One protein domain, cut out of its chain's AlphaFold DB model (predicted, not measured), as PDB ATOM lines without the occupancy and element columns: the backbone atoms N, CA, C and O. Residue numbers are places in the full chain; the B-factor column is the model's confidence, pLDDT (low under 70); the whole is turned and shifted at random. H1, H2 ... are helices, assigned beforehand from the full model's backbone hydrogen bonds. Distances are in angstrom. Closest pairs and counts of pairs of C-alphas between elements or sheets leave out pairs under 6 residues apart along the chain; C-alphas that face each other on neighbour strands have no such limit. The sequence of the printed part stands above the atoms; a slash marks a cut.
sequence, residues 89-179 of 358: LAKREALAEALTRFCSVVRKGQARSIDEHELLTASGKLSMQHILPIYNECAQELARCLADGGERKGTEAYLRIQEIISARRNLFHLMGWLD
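What this domain is: This is residues 89 to 179 of the 358 residues of the protein "BZIP domain-containing protein" of Coccomyxa subellipsoidea (strain C-169) (UniProt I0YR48). Three long helices, H1, H3 and H4, form an elongated bundle: H3 and H4 make a long helical hairpin, and H1 packs along H4, its last residues meeting H3. Toward its first residue H1 splays away from H3, and short H2, in the stretch that leads from H1 back to H3, lies near both helices. You have 91 printed residues with four named helices in the order H1, H2, H3, H4 and no named strand; the class is all helix. The whole is compact, with a radius of gyration of the C-alphas of 13.9 A, and spans 44 by 22 by 17 A, only just elongated.

How they stand to each other: Start with H1, residues 89 to 106, which joins H3, residues 128 to 147, and H4, residues 156 to 178, in a bundle, a group of helices packed together. Look at Phe 102 and Ala 167, whose C-alphas, 5.0 A apart, are the closest of H1 and H4; these helices touch and run opposite ways at a shallow tilt of 25 degrees. H1 touches H3 with residues 103 to 106 alone, and H3 touches H1 with residues 134 to 141 alone. Their closest C-alphas are those of Val 106 and Cys 138, 5.6 A apart, and they run the same way at a steep tilt of 42 degrees. H2, residues 116 to 119, is close to H1 but not clearly touching, the closest C-alphas being those of Ala 96 and Glu 116, 7.4 A apart. H2 is likewise close to H3 but not clearly touching, with the C-alphas of Leu 119 and His 130 at 6.7 A; H2 and H4 are apart. H3 and H4 are a hairpin and touch through residues 138 to 146 and 157 to 164 alone, opposite ways at a shallow tilt of 27 degrees; their closest C-alphas, of Cys 145 and Ala 157, are 4.8 A apart. In H1 and H4 every O i to N i+4 pair is within hydrogen-bond range, in H3 14 of 16 are, and H2 is too short for such a pair.

Where its parts are: Find C-alpha 89 at (0.348, 166.778, 52.841); from there H1 runs 25.7 A to C-alpha 106. H2 runs from Glu 116 to Leu 119. H3 begins at C-alpha 128, at (4.635, 177.922, 36.340), and covers 28.6 A to C-alpha 147. H4, the longest helix with 23 residues, covers 33.5 A from C-alpha 156 to C-alpha 178 at (5.762, 174.586, 50.451).

The domain as a whole: The two C-alphas farthest apart are those of Ala 122 and Arg 152, at 44.7 A. The printed part has no cut, and its three links are short but not tight. Expect low confidence at residues 109 to 125, with pLDDT under 70; the mean of the printed part is 85.4.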
ATOM      1  N   LEU A  89       1.535 167.155  53.610       83.44
ATOM      2  CA  LEU A  89       0.348 166.778  52.841       83.44
ATOM      3  C   LEU A  89      -0.787 167.790  53.051       83.44
ATOM      4  O   LEU A  89      -1.314 168.329  52.080       83.44
ATOM      5  N   ALA A  90      -1.091 168.133  54.307       87.31
ATOM      6  CA  ALA A  90      -2.121 169.116  54.638       87.31
ATOM      7  C   ALA A  90      -1.814 170.502  54.045       87.31
ATOM      8  O   ALA A  90      -2.702 171.184  53.532       87.31
ATOM      9  N   LYS A  91      -0.543 170.926  54.064       85.62
ATOM     10  CA  LYS A  91      -0.128 172.174  53.413       85.62
ATOM     11  C   LYS A  91      -0.357 172.113  51.902       85.62
ATOM     12  O   LYS A  91      -0.841 173.093  51.340       85.62
ATOM     13  N   ARG A  92      -0.034 170.996  51.237       84.06
ATOM     14  CA  ARG A  92      -0.256 170.829  49.787       84.06
ATOM     15  C   ARG A  92      -1.728 170.882  49.412       84.06
ATOM     16  O   ARG A  92      -2.063 171.592  48.468       84.06
ATOM     17  N   GLU A  93      -2.588 170.207  50.168       85.81
ATOM     18  CA  GLU A  93      -4.043 170.286  49.994       85.81
ATOM     19  C   GLU A  93      -4.529 171.735  50.150       85.81
ATOM     20  O   GLU A  93      -5.223 172.262  49.280       85.81
ATOM     21  N   ALA A  94      -4.064 172.439  51.191       89.81
ATOM     22  CA  ALA A  94      -4.388 173.851  51.393       89.81
ATOM     23  C   ALA A  94      -3.901 174.744  50.236       89.81
ATOM     24  O   ALA A  94      -4.580 175.700  49.854       89.81
ATOM     25  N   LEU A  95      -2.734 174.450  49.650       87.31
ATOM     26  CA  LEU A  95      -2.229 175.164  48.477       87.31
ATOM     27  C   LEU A  95      -3.094 174.906  47.239       87.31
ATOM     28  O   LEU A  95      -3.399 175.858  46.518       87.31
ATOM     29  N   ALA A  96      -3.489 173.656  46.995       84.56
ATOM     30  CA  ALA A  96      -4.365 173.291  45.885       84.56
ATOM     31  C   ALA A  96      -5.730 173.991  46.003       84.56
ATOM     32  O   ALA A  96      -6.215 174.589  45.035       84.56
ATOM     33  N   GLU A  97      -6.308 174.024  47.207       88.56
ATOM     34  CA  GLU A  97      -7.541 174.760  47.495       88.56
ATOM     35  C   GLU A  97      -7.362 176.270  47.268       88.56
ATOM     36  O   GLU A  97      -8.170 176.911  46.589       88.56
ATOM     37  N   ALA A  98      -6.275 176.855  47.781       90.62
ATOM     38  CA  ALA A  98      -5.993 178.279  47.625       90.62
ATOM     39  C   ALA A  98      -5.787 178.680  46.161       90.62
ATOM     40  O   ALA A  98      -6.252 179.747  45.748       90.62
ATOM     41  N   LEU A  99      -5.129 177.831  45.371       88.12
ATOM     42  CA  LEU A  99      -4.957 178.042  43.940       88.12
ATOM     43  C   LEU A  99      -6.295 177.956  43.210       88.12
ATOM     44  O   LEU A  99      -6.632 178.871  42.465       88.12
ATOM     45  N   THR A 100      -7.091 176.921  43.482       86.94
ATOM     46  CA  THR A 100      -8.437 176.755  42.913       86.94
ATOM     47  C   THR A 100      -9.317 177.964  43.213       86.94
ATOM     48  O   THR A 100      -9.952 178.526  42.313       86.94
ATOM     49  N   ARG A 101      -9.297 178.439  44.463       90.75
ATOM     50  CA  ARG A 101      -9.998 179.654  44.878       90.75
ATOM     51  C   ARG A 101      -9.487 180.879  44.128       90.75
ATOM     52  O   ARG A 101     -10.302 181.644  43.623       90.75
ATOM     53  N   PHE A 102      -8.174 181.076  44.030       92.56
ATOM     54  CA  PHE A 102      -7.595 182.208  43.303       92.56
ATOM     55  C   PHE A 102      -7.993 182.203  41.821       92.56
ATOM     56  O   PHE A 102      -8.458 183.228  41.320       92.56
ATOM     57  N   CYS A 103      -7.912 181.053  41.146       89.94
ATOM     58  CA  CYS A 103      -8.375 180.871  39.769       89.94
ATOM     59  C   CYS A 103      -9.852 181.241  39.609       89.94
ATOM     60  O   CYS A 103     -10.206 182.021  38.725       89.94
ATOM     61  N   SER A 104     -10.707 180.684  40.473       90.06
ATOM     62  CA  SER A 104     -12.152 180.917  40.449       90.06
ATOM     63  C   SER A 104     -12.481 182.393  40.660       90.06
ATOM     64  O   SER A 104     -13.254 182.972  39.893       90.06
ATOM     65  N   VAL A 105     -11.823 183.027  41.637       93.31
ATOM     66  CA  VAL A 105     -11.965 184.456  41.906       93.31
ATOM     67  C   VAL A 105     -11.556 185.245  40.671       93.31
ATOM     68  O   VAL A 105     -12.407 185.939  40.135       93.31
ATOM     69  N   VAL A 106     -10.331 185.113  40.150       92.25
ATOM     70  CA  VAL A 106      -9.850 185.903  38.996       92.25
ATOM     71  C   VAL A 106     -10.753 185.737  37.767       92.25
ATOM     72  O   VAL A 106     -11.118 186.731  37.142       92.25
ATOM     73  N   ARG A 107     -11.217 184.514  37.484       90.62
ATOM     74  CA  ARG A 107     -12.051 184.185  36.313       90.62
ATOM     75  C   ARG A 107     -13.558 184.370  36.517       90.62
ATOM     76  O   ARG A 107     -14.341 183.912  35.687       90.62
ATOM     77  N   LYS A 108     -13.996 185.019  37.603       84.25
ATOM     78  CA  LYS A 108     -15.424 185.246  37.926       84.25
ATOM     79  C   LYS A 108     -16.257 183.954  37.909       84.25
ATOM     80  O   LYS A 108     -17.357 183.919  37.365       84.25
ATOM     81  N   GLY A 109     -15.714 182.864  38.440       63.25
ATOM     82  CA  GLY A 109     -16.399 181.572  38.461       63.25
ATOM     83  C   GLY A 109     -16.425 180.835  37.117       63.25
ATOM     84  O   GLY A 109     -16.951 179.727  37.065       63.25
ATOM     85  N   GLN A 110     -15.786 181.350  36.054       62.09
ATOM     86  CA  GLN A 110     -15.425 180.556  34.868       62.09
ATOM     87  C   GLN A 110     -14.241 179.633  35.179       62.09
ATOM     88  O   GLN A 110     -13.255 179.566  34.437       62.09
ATOM     89  N   ALA A 111     -14.310 178.935  36.311       54.81
ATOM     90  CA  ALA A 111     -13.407 177.851  36.600       54.81
ATOM     91  C   ALA A 111     -13.654 176.786  35.527       54.81
ATOM     92  O   ALA A 111     -14.546 175.950  35.642       54.81
ATOM     93  N   ARG A 112     -12.844 176.795  34.459       58.38
ATOM     94  CA  ARG A 112     -12.425 175.509  33.910       58.38
ATOM     95  C   ARG A 112     -11.897 174.762  35.121       58.38
ATOM     96  O   ARG A 112     -11.012 175.296  35.786       58.38
ATOM     97  N   SER A 113     -12.526 173.637  35.457       56.41
ATOM     98  CA  SER A 113     -11.959 172.666  36.385       56.41
ATOM     99  C   SER A 113     -10.539 172.434  35.899       56.41
ATOM    100  O   SER A 113     -10.361 171.765  34.884       56.41
ATOM    101  N   ILE A 114      -9.565 173.099  36.514       62.16
ATOM    102  CA  ILE A 114      -8.180 172.755  36.260       62.16
ATOM    103  C   ILE A 114      -8.051 171.457  37.022       62.16
ATOM    104  O   ILE A 114      -8.263 171.453  38.236       62.16
ATOM    105  N   ASP A 115      -7.868 170.364  36.289       63.34
ATOM    106  CA  ASP A 115      -7.693 169.069  36.922       63.34
ATOM    107  C   ASP A 115      -6.550 169.216  37.937       63.34
ATOM    108  O   ASP A 115      -5.524 169.849  37.664       63.34
ATOM    109  N   GLU A 116      -6.738 168.701  39.146       59.16
ATOM    110  CA  GLU A 116      -5.714 168.744  40.189       59.16
ATOM    111  C   GLU A 116      -4.421 168.071  39.688       59.16
ATOM    112  O   GLU A 116      -3.310 168.514  39.993       59.16
ATOM    113  N   HIS A 117      -4.575 167.088  38.789       59.91
ATOM    114  CA  HIS A 117      -3.493 166.447  38.045       59.91
ATOM    115  C   HIS A 117      -2.854 167.309  36.942       59.91
ATOM    116  O   HIS A 117      -1.730 167.019  36.540       59.91
ATOM    117  N   GLU A 118      -3.519 168.356  36.446       61.84
ATOM    118  CA  GLU A 118      -2.931 169.323  35.505       61.84
ATOM    119  C   GLU A 118      -2.112 170.396  36.239       61.84
ATOM    120  O   GLU A 118      -1.072 170.844  35.749       61.84
ATOM    121  N   LEU A 119      -2.538 170.792  37.445       63.06
ATOM    122  CA  LEU A 119      -1.854 171.813  38.249       63.06
ATOM    123  C   LEU A 119      -0.513 171.335  38.804       63.06
ATOM    124  O   LEU A 119       0.439 172.120  38.919       63.06
ATOM    125  N   LEU A 120      -0.445 170.052  39.147       63.91
ATOM    126  CA  LEU A 120       0.743 169.400  39.666       63.91
ATOM    127  C   LEU A 120       1.421 168.621  38.539       63.91
ATOM    128  O   LEU A 120       0.842 167.749  37.909       63.91
ATOM    129  N   THR A 121       2.699 168.903  38.298       64.62
ATOM    130  CA  THR A 121       3.548 168.036  37.470       64.62
ATOM    131  C   THR A 121       3.512 166.595  37.991       64.62
ATOM    132  O   THR A 121       3.201 166.364  39.156       64.62
ATOM    133  N   ALA A 122       3.969 165.623  37.192       53.78
ATOM    134  CA  ALA A 122       4.140 164.231  37.638       53.78
ATOM    135  C   ALA A 122       4.979 164.077  38.931       53.78
ATOM    136  O   ALA A 122       4.945 163.034  39.572       53.78
ATOM    137  N   SER A 123       5.725 165.121  39.318       56.31
ATOM    138  CA  SER A 123       6.480 165.208  40.572       56.31
ATOM    139  C   SER A 123       5.715 165.827  41.754       56.31
ATOM    140  O   SER A 123       6.328 166.114  42.777       56.31
ATOM    141  N   GLY A 124       4.416 166.106  41.617       65.12
ATOM    142  CA  GLY A 124       3.621 166.791  42.641       65.12
ATOM    143  C   GLY A 124       3.962 168.279  42.803       65.12
ATOM    144  O   GLY A 124       3.599 168.886  43.803       65.12
ATOM    145  N   LYS A 125       4.693 168.879  41.853       69.81
ATOM    146  CA  LYS A 125       5.112 170.291  41.909       69.81
ATOM    147  C   LYS A 125       4.249 171.161  41.019       69.81
ATOM    148  O   LYS A 125       4.006 170.786  39.873       69.81
ATOM    149  N   LEU A 126       3.887 172.346  41.499       71.75
ATOM    150  CA  LEU A 126       3.116 173.313  40.727       71.75
ATOM    151  C   LEU A 126       3.880 173.760  39.467       71.75
ATOM    152  O   LEU A 126       5.061 174.122  39.538       71.75
ATOM    153  N   SER A 127       3.217 173.750  38.311       79.75
ATOM    154  CA  SER A 127       3.813 174.230  37.059       79.75
ATOM    155  C   SER A 127       3.613 175.739  36.881       79.75
ATOM    156  O   SER A 127       2.488 176.242  36.918       79.75
ATOM    157  N   MET A 128       4.700 176.474  36.610       77.81
ATOM    158  CA  MET A 128       4.635 177.922  36.340       77.81
ATOM    159  C   MET A 128       3.791 178.256  35.109       77.81
ATOM    160  O   MET A 128       3.147 179.304  35.084       77.81
ATOM    161  N   GLN A 129       3.719 177.340  34.139       78.69
ATOM    162  CA  GLN A 129       2.911 177.493  32.926       78.69
ATOM    163  C   GLN A 129       1.419 177.688  33.233       78.69
ATOM    164  O   GLN A 129       0.705 178.288  32.437       78.69
ATOM    165  N   HIS A 130       0.955 177.227  34.399       79.06
ATOM    166  CA  HIS A 130      -0.436 177.371  34.823       79.06
ATOM    167  C   HIS A 130      -0.656 178.676  35.595       79.06
ATOM    168  O   HIS A 130      -1.673 179.337  35.399       79.06
ATOM    169  N   ILE A 131       0.311 179.096  36.421       81.19
ATOM    170  CA  ILE A 131       0.225 180.340  37.206       81.19
ATOM    171  C   ILE A 131       0.309 181.580  36.309       81.19
ATOM    172  O   ILE A 131      -0.399 182.559  36.546       81.19
ATOM    173  N   LEU A 132       1.178 181.552  35.293       83.31
ATOM    174  CA  LEU A 132       1.473 182.698  34.427       83.31
ATOM    175  C   LEU A 132       0.211 183.297  33.764       83.31
ATOM    176  O   LEU A 132      -0.025 184.495  33.949       83.31
ATOM    177  N   PRO A 133      -0.645 182.519  33.063       86.19
ATOM    178  CA  PRO A 133      -1.887 183.042  32.490       86.19
ATOM    179  C   PRO A 133      -2.822 183.655  33.534       86.19
ATOM    180  O   PRO A 133      -3.365 184.734  33.317       86.19
ATOM    181  N   ILE A 134      -2.961 183.010  34.698       88.12
ATOM    182  CA  ILE A 134      -3.846 183.488  35.768       88.12
ATOM    183  C   ILE A 134      -3.336 184.819  36.326       88.12
ATOM    184  O   ILE A 134      -4.129 185.708  36.627       88.12
ATOM    185  N   TYR A 135      -2.020 184.991  36.452       88.44
ATOM    186  CA  TYR A 135      -1.458 186.262  36.891       88.44
ATOM    187  C   TYR A 135      -1.711 187.383  35.873       88.44
ATOM    188  O   TYR A 135      -2.083 188.484  36.275       88.44
ATOM    189  N   ASN A 136      -1.577 187.107  34.570       90.44
ATOM    190  CA  ASN A 136      -1.923 188.073  33.519       90.44
ATOM    191  C   ASN A 136      -3.396 188.492  33.613       90.44
ATOM    192  O   ASN A 136      -3.708 189.683  33.622       90.44
ATOM    193  N   GLU A 137      -4.298 187.516  33.736       92.94
ATOM    194  CA  GLU A 137      -5.733 187.757  33.913       92.94
ATOM    195  C   GLU A 137      -6.015 188.554  35.200       92.94
ATOM    196  O   GLU A 137      -6.832 189.475  35.191       92.94
ATOM    197  N   CYS A 138      -5.295 188.259  36.287       94.81
ATOM    198  CA  CYS A 138      -5.379 188.973  37.559       94.81
ATOM    199  C   CYS A 138      -4.970 190.444  37.408       94.81
ATOM    200  O   CYS A 138      -5.726 191.325  37.811       94.81
ATOM    201  N   ALA A 139      -3.823 190.729  36.786       95.06
ATOM    202  CA  ALA A 139      -3.368 192.100  36.554       95.06
ATOM    203  C   ALA A 139      -4.368 192.892  35.691       95.06
ATOM    204  O   ALA A 139      -4.697 194.033  36.014       95.06
ATOM    205  N   GLN A 140      -4.916 192.273  34.641       95.06
ATOM    206  CA  GLN A 140      -5.934 192.889  33.784       95.06
ATOM    207  C   GLN A 140      -7.260 193.140  34.514       95.06
ATOM    208  O   GLN A 140      -7.891 194.177  34.312       95.06
ATOM    209  N   GLU A 141      -7.711 192.196  35.341       96.50
ATOM    210  CA  GLU A 141      -8.923 192.345  36.151       96.50
ATOM    211  C   GLU A 141      -8.750 193.453  37.197       96.50
ATOM    212  O   GLU A 141      -9.616 194.317  37.309       96.50
ATOM    213  N   LEU A 142      -7.614 193.498  37.900       97.69
ATOM    214  CA  LEU A 142      -7.305 194.566  38.854       97.69
ATOM    215  C   LEU A 142      -7.247 195.938  38.173       97.69
ATOM    216  O   LEU A 142      -7.794 196.900  38.708       97.69
ATOM    217  N   ALA A 143      -6.643 196.029  36.985       97.81
ATOM    218  CA  ALA A 143      -6.609 197.265  36.205       97.81
ATOM    219  C   ALA A 143      -8.023 197.749  35.842       97.81
ATOM    220  O   ALA A 143      -8.323 198.933  35.999       97.81
ATOM    221  N   ARG A 144      -8.912 196.831  35.430       97.44
ATOM    222  CA  ARG A 144     -10.329 197.134  35.166       97.44
ATOM    223  C   ARG A 144     -11.045 197.619  36.427       97.44
ATOM    224  O   ARG A 144     -11.639 198.690  36.404       97.44
ATOM    225  N   CYS A 145     -10.905 196.917  37.553       98.00
ATOM    226  CA  CYS A 145     -11.520 197.344  38.812       98.00
ATOM    227  C   CYS A 145     -11.025 198.722  39.280       98.00
ATOM    228  O   CYS A 145     -11.813 199.518  39.790       98.00
ATOM    229  N   LEU A 146      -9.738 199.033  39.114       98.25
ATOM    230  CA  LEU A 146      -9.210 200.358  39.448       98.25
ATOM    231  C   LEU A 146      -9.827 201.448  38.555       98.25
ATOM    232  O   LEU A 146     -10.252 202.477  39.079       98.25
ATOM    233  N   ALA A 147      -9.952 201.201  37.245       97.88
ATOM    234  CA  ALA A 147     -10.600 202.122  36.306       97.88
ATOM    235  C   ALA A 147     -12.094 202.346  36.619       97.88
ATOM    236  O   ALA A 147     -12.585 203.467  36.504       97.88
ATOM    237  N   ASP A 148     -12.786 201.316  37.112       97.88
ATOM    238  CA  ASP A 148     -14.206 201.363  37.500       97.88
ATOM    239  C   ASP A 148     -14.446 202.023  38.880       97.88
ATOM    240  O   ASP A 148     -15.542 201.975  39.446       97.88
ATOM    241  N   GLY A 149     -13.427 202.677  39.447       97.50
ATOM    242  CA  GLY A 149     -13.530 203.404  40.711       97.50
ATOM    243  C   GLY A 149     -13.304 202.539  41.949       97.50
ATOM    244  O   GLY A 149     -13.790 202.897  43.026       97.50
ATOM    245  N   GLY A 150     -12.544 201.448  41.818       97.38
ATOM    246  CA  GLY A 150     -12.185 200.531  42.903       97.38
ATOM    247  C   GLY A 150     -11.399 201.155  44.061       97.38
ATOM    248  O   GLY A 150     -11.202 200.503  45.077       97.38
ATOM    249  N   GLU A 151     -10.990 202.422  43.962       97.50
ATOM    250  CA  GLU A 151     -10.437 203.188  45.087       97.50
ATOM    251  C   GLU A 151     -11.509 203.621  46.102       97.50
ATOM    252  O   GLU A 151     -11.217 203.843  47.278       97.50
ATOM    253  N   ARG A 152     -12.773 203.740  45.669       97.75
ATOM    254  CA  ARG A 152     -13.879 204.153  46.537       97.75
ATOM    255  C   ARG A 152     -14.419 202.951  47.304       97.75
ATOM    256  O   ARG A 152     -15.034 202.054  46.722       97.75
ATOM    257  N   LYS A 153     -14.227 202.962  48.626       96.88
ATOM    258  CA  LYS A 153     -14.738 201.924  49.534       96.88
ATOM    259  C   LYS A 153     -16.245 201.715  49.345       96.88
ATOM    260  O   LYS A 153     -16.999 202.677  49.235       96.88
ATOM    261  N   GLY A 154     -16.664 200.451  49.333       95.31
ATOM    262  CA  GLY A 154     -18.070 200.047  49.204       95.31
ATOM    263  C   GLY A 154     -18.591 199.932  47.768       95.31
ATOM    264  O   GLY A 154     -19.709 199.463  47.577       95.31
ATOM    265  N   THR A 155     -17.802 200.307  46.759       97.75
ATOM    266  CA  THR A 155     -18.129 199.999  45.356       97.75
ATOM    267  C   THR A 155     -17.948 198.508  45.060       97.75
ATOM    268  O   THR A 155     -17.137 197.836  45.700       97.75
ATOM    269  N   GLU A 156     -18.660 197.989  44.055       97.62
ATOM    270  CA  GLU A 156     -18.482 196.607  43.583       97.62
ATOM    271  C   GLU A 156     -17.028 196.346  43.159       97.62
ATOM    272  O   GLU A 156     -16.432 195.345  43.551       97.62
ATOM    273  N   ALA A 157     -16.414 197.304  42.457       97.56
ATOM    274  CA  ALA A 157     -15.015 197.240  42.053       97.56
ATOM    275  C   ALA A 157     -14.041 197.179  43.248       97.56
ATOM    276  O   ALA A 157     -13.058 196.438  43.203       97.56
ATOM    277  N   TYR A 158     -14.317 197.902  44.339       98.25
ATOM    278  CA  TYR A 158     -13.513 197.824  45.563       98.25
ATOM    279  C   TYR A 158     -13.617 196.444  46.222       98.25
ATOM    280  O   TYR A 158     -12.595 195.835  46.540       98.25
ATOM    281  N   LEU A 159     -14.838 195.920  46.391       97.62
ATOM    282  CA  LEU A 159     -15.053 194.582  46.961       97.62
ATOM    283  C   LEU A 159     -14.360 193.508  46.115       97.62
ATOM    284  O   LEU A 159     -13.739 192.587  46.646       97.62
ATOM    285  N   ARG A 160     -14.391 193.688  44.794       97.31
ATOM    286  CA  ARG A 160     -13.715 192.819  43.843       97.31
ATOM    287  C   ARG A 160     -12.192 192.837  43.999       97.31
ATOM    288  O   ARG A 160     -11.574 191.774  44.023       97.31
ATOM    289  N   ILE A 161     -11.587 194.014  44.175       98.19
ATOM    290  CA  ILE A 161     -10.157 194.138  44.502       98.19
ATOM    291  C   ILE A 161      -9.834 193.391  45.801       98.19
ATOM    292  O   ILE A 161      -8.858 192.641  45.844       98.19
ATOM    293  N   GLN A 162     -10.647 193.553  46.851       97.94
ATOM    294  CA  GLN A 162     -10.417 192.859  48.122       97.94
ATOM    295  C   GLN A 162     -10.433 191.339  47.951       97.94
ATOM    296  O   GLN A 162      -9.549 190.659  48.468       97.94
ATOM    297  N   GLU A 163     -11.400 190.812  47.201       97.19
ATOM    298  CA  GLU A 163     -11.528 189.382  46.937       97.19
ATOM    299  C   GLU A 163     -10.296 188.827  46.200       97.19
ATOM    300  O   GLU A 163      -9.668 187.874  46.672       97.19
ATOM    301  N   ILE A 164      -9.902 189.464  45.089       97.25
ATOM    302  CA  ILE A 164      -8.752 189.051  44.270       97.25
ATOM    303  C   ILE A 164      -7.460 189.110  45.082       97.25
ATOM    304  O   ILE A 164      -6.697 188.141  45.121       97.25
ATOM    305  N   ILE A 165      -7.206 190.231  45.762       97.62
ATOM    306  CA  ILE A 165      -5.968 190.420  46.519       97.62
ATOM    307  C   ILE A 165      -5.923 189.506  47.745       97.62
ATOM    308  O   ILE A 165      -4.852 188.993  48.068       97.62
ATOM    309  N   SER A 166      -7.050 189.253  48.416       96.75
ATOM    310  CA  SER A 166      -7.105 188.302  49.530       96.75
ATOM    311  C   SER A 166      -6.789 186.881  49.067       96.75
ATOM    312  O   SER A 166      -5.965 186.209  49.689       96.75
ATOM    313  N   ALA A 167      -7.399 186.428  47.966       95.62
ATOM    314  CA  ALA A 167      -7.121 185.109  47.403       95.62
ATOM    315  C   ALA A 167      -5.651 184.984  46.969       95.62
ATOM    316  O   ALA A 167      -4.989 184.003  47.303       95.62
ATOM    317  N   ARG A 168      -5.103 186.025  46.323       94.25
ATOM    318  CA  ARG A 168      -3.685 186.085  45.943       94.25
ATOM    319  C   ARG A 168      -2.760 186.023  47.157       94.25
ATOM    320  O   ARG A 168      -1.804 185.256  47.144       94.25
ATOM    321  N   ARG A 169      -3.012 186.828  48.197       94.06
ATOM    322  CA  ARG A 169      -2.190 186.845  49.421       94.06
ATOM    323  C   ARG A 169      -2.149 185.464  50.070       94.06
ATOM    324  O   ARG A 169      -1.067 185.019  50.435       94.06
ATOM    325  N   ASN A 170      -3.291 184.778  50.152       93.25
ATOM    326  CA  ASN A 170      -3.358 183.420  50.690       93.25
ATOM    327  C   ASN A 170      -2.546 182.423  49.846       93.25
ATOM    328  O   ASN A 170      -1.729 181.683  50.387       93.25
ATOM    329  N   LEU A 171      -2.710 182.458  48.518       90.81
ATOM    330  CA  LEU A 171      -1.952 181.607  47.600       90.81
ATOM    331  C   LEU A 171      -0.438 181.822  47.744       90.81
ATOM    332  O   LEU A 171       0.300 180.866  47.954       90.81
ATOM    333  N   PHE A 172       0.030 183.070  47.678       88.31
ATOM    334  CA  PHE A 172       1.460 183.381  47.784       88.31
ATOM    335  C   PHE A 172       2.033 183.045  49.164       88.31
ATOM    336  O   PHE A 172       3.182 182.612  49.248       88.31
ATOM    337  N   HIS A 173       1.245 183.202  50.231       89.25
ATOM    338  CA  HIS A 173       1.640 182.773  51.569       89.25
ATOM    339  C   HIS A 173       1.900 181.262  51.599       89.25
ATOM    340  O   HIS A 173       2.990 180.848  51.982       89.25
ATOM    341  N   LEU A 174       0.953 180.449  51.119       89.44
ATOM    342  CA  LEU A 174       1.077 178.987  51.093       89.44
ATOM    343  C   LEU A 174       2.169 178.496  50.132       89.44
ATOM    344  O   LEU A 174       2.935 177.601  50.487       89.44
ATOM    345  N   MET A 175       2.318 179.122  48.958       86.25
ATOM    346  CA  MET A 175       3.436 178.845  48.043       86.25
ATOM    347  C   MET A 175       4.787 179.070  48.733       86.25
ATOM    348  O   MET A 175       5.703 178.267  48.568       86.25
ATOM    349  N   GLY A 176       4.890 180.134  49.538       84.75
ATOM    350  CA  GLY A 176       6.070 180.451  50.339       84.75
ATOM    351  C   GLY A 176       6.352 179.470  51.490       84.75
ATOM    352  O   GLY A 176       7.413 179.523  52.103       84.75
ATOM    353  N   TRP A 177       5.425 178.581  51.836       84.12
ATOM    354  CA  TRP A 177       5.661 177.550  52.853       84.12
ATOM    355  C   TRP A 177       6.081 176.211  52.262       84.12
ATOM    356  O   TRP A 177       6.782 175.456  52.927       84.12
ATOM    357  N   LEU A 178       5.643 175.916  51.041       81.56
ATOM    358  CA  LEU A 178       5.762 174.586  50.451       81.56
ATOM    359  C   LEU A 178       6.943 174.425  49.510       81.56
ATOM    360  O   LEU A 178       7.549 173.359  49.471       81.56
ATOM    361  N   ASP A 179       7.246 175.448  48.710       79.81
ATOM    362  CA  ASP A 179       8.250 175.309  47.661       79.81
ATOM    363  C   ASP A 179       9.031 176.612  47.462       79.81
ATOM    364  O   ASP A 179       8.645 177.520  46.718       79.81
TER     365      ASP A 179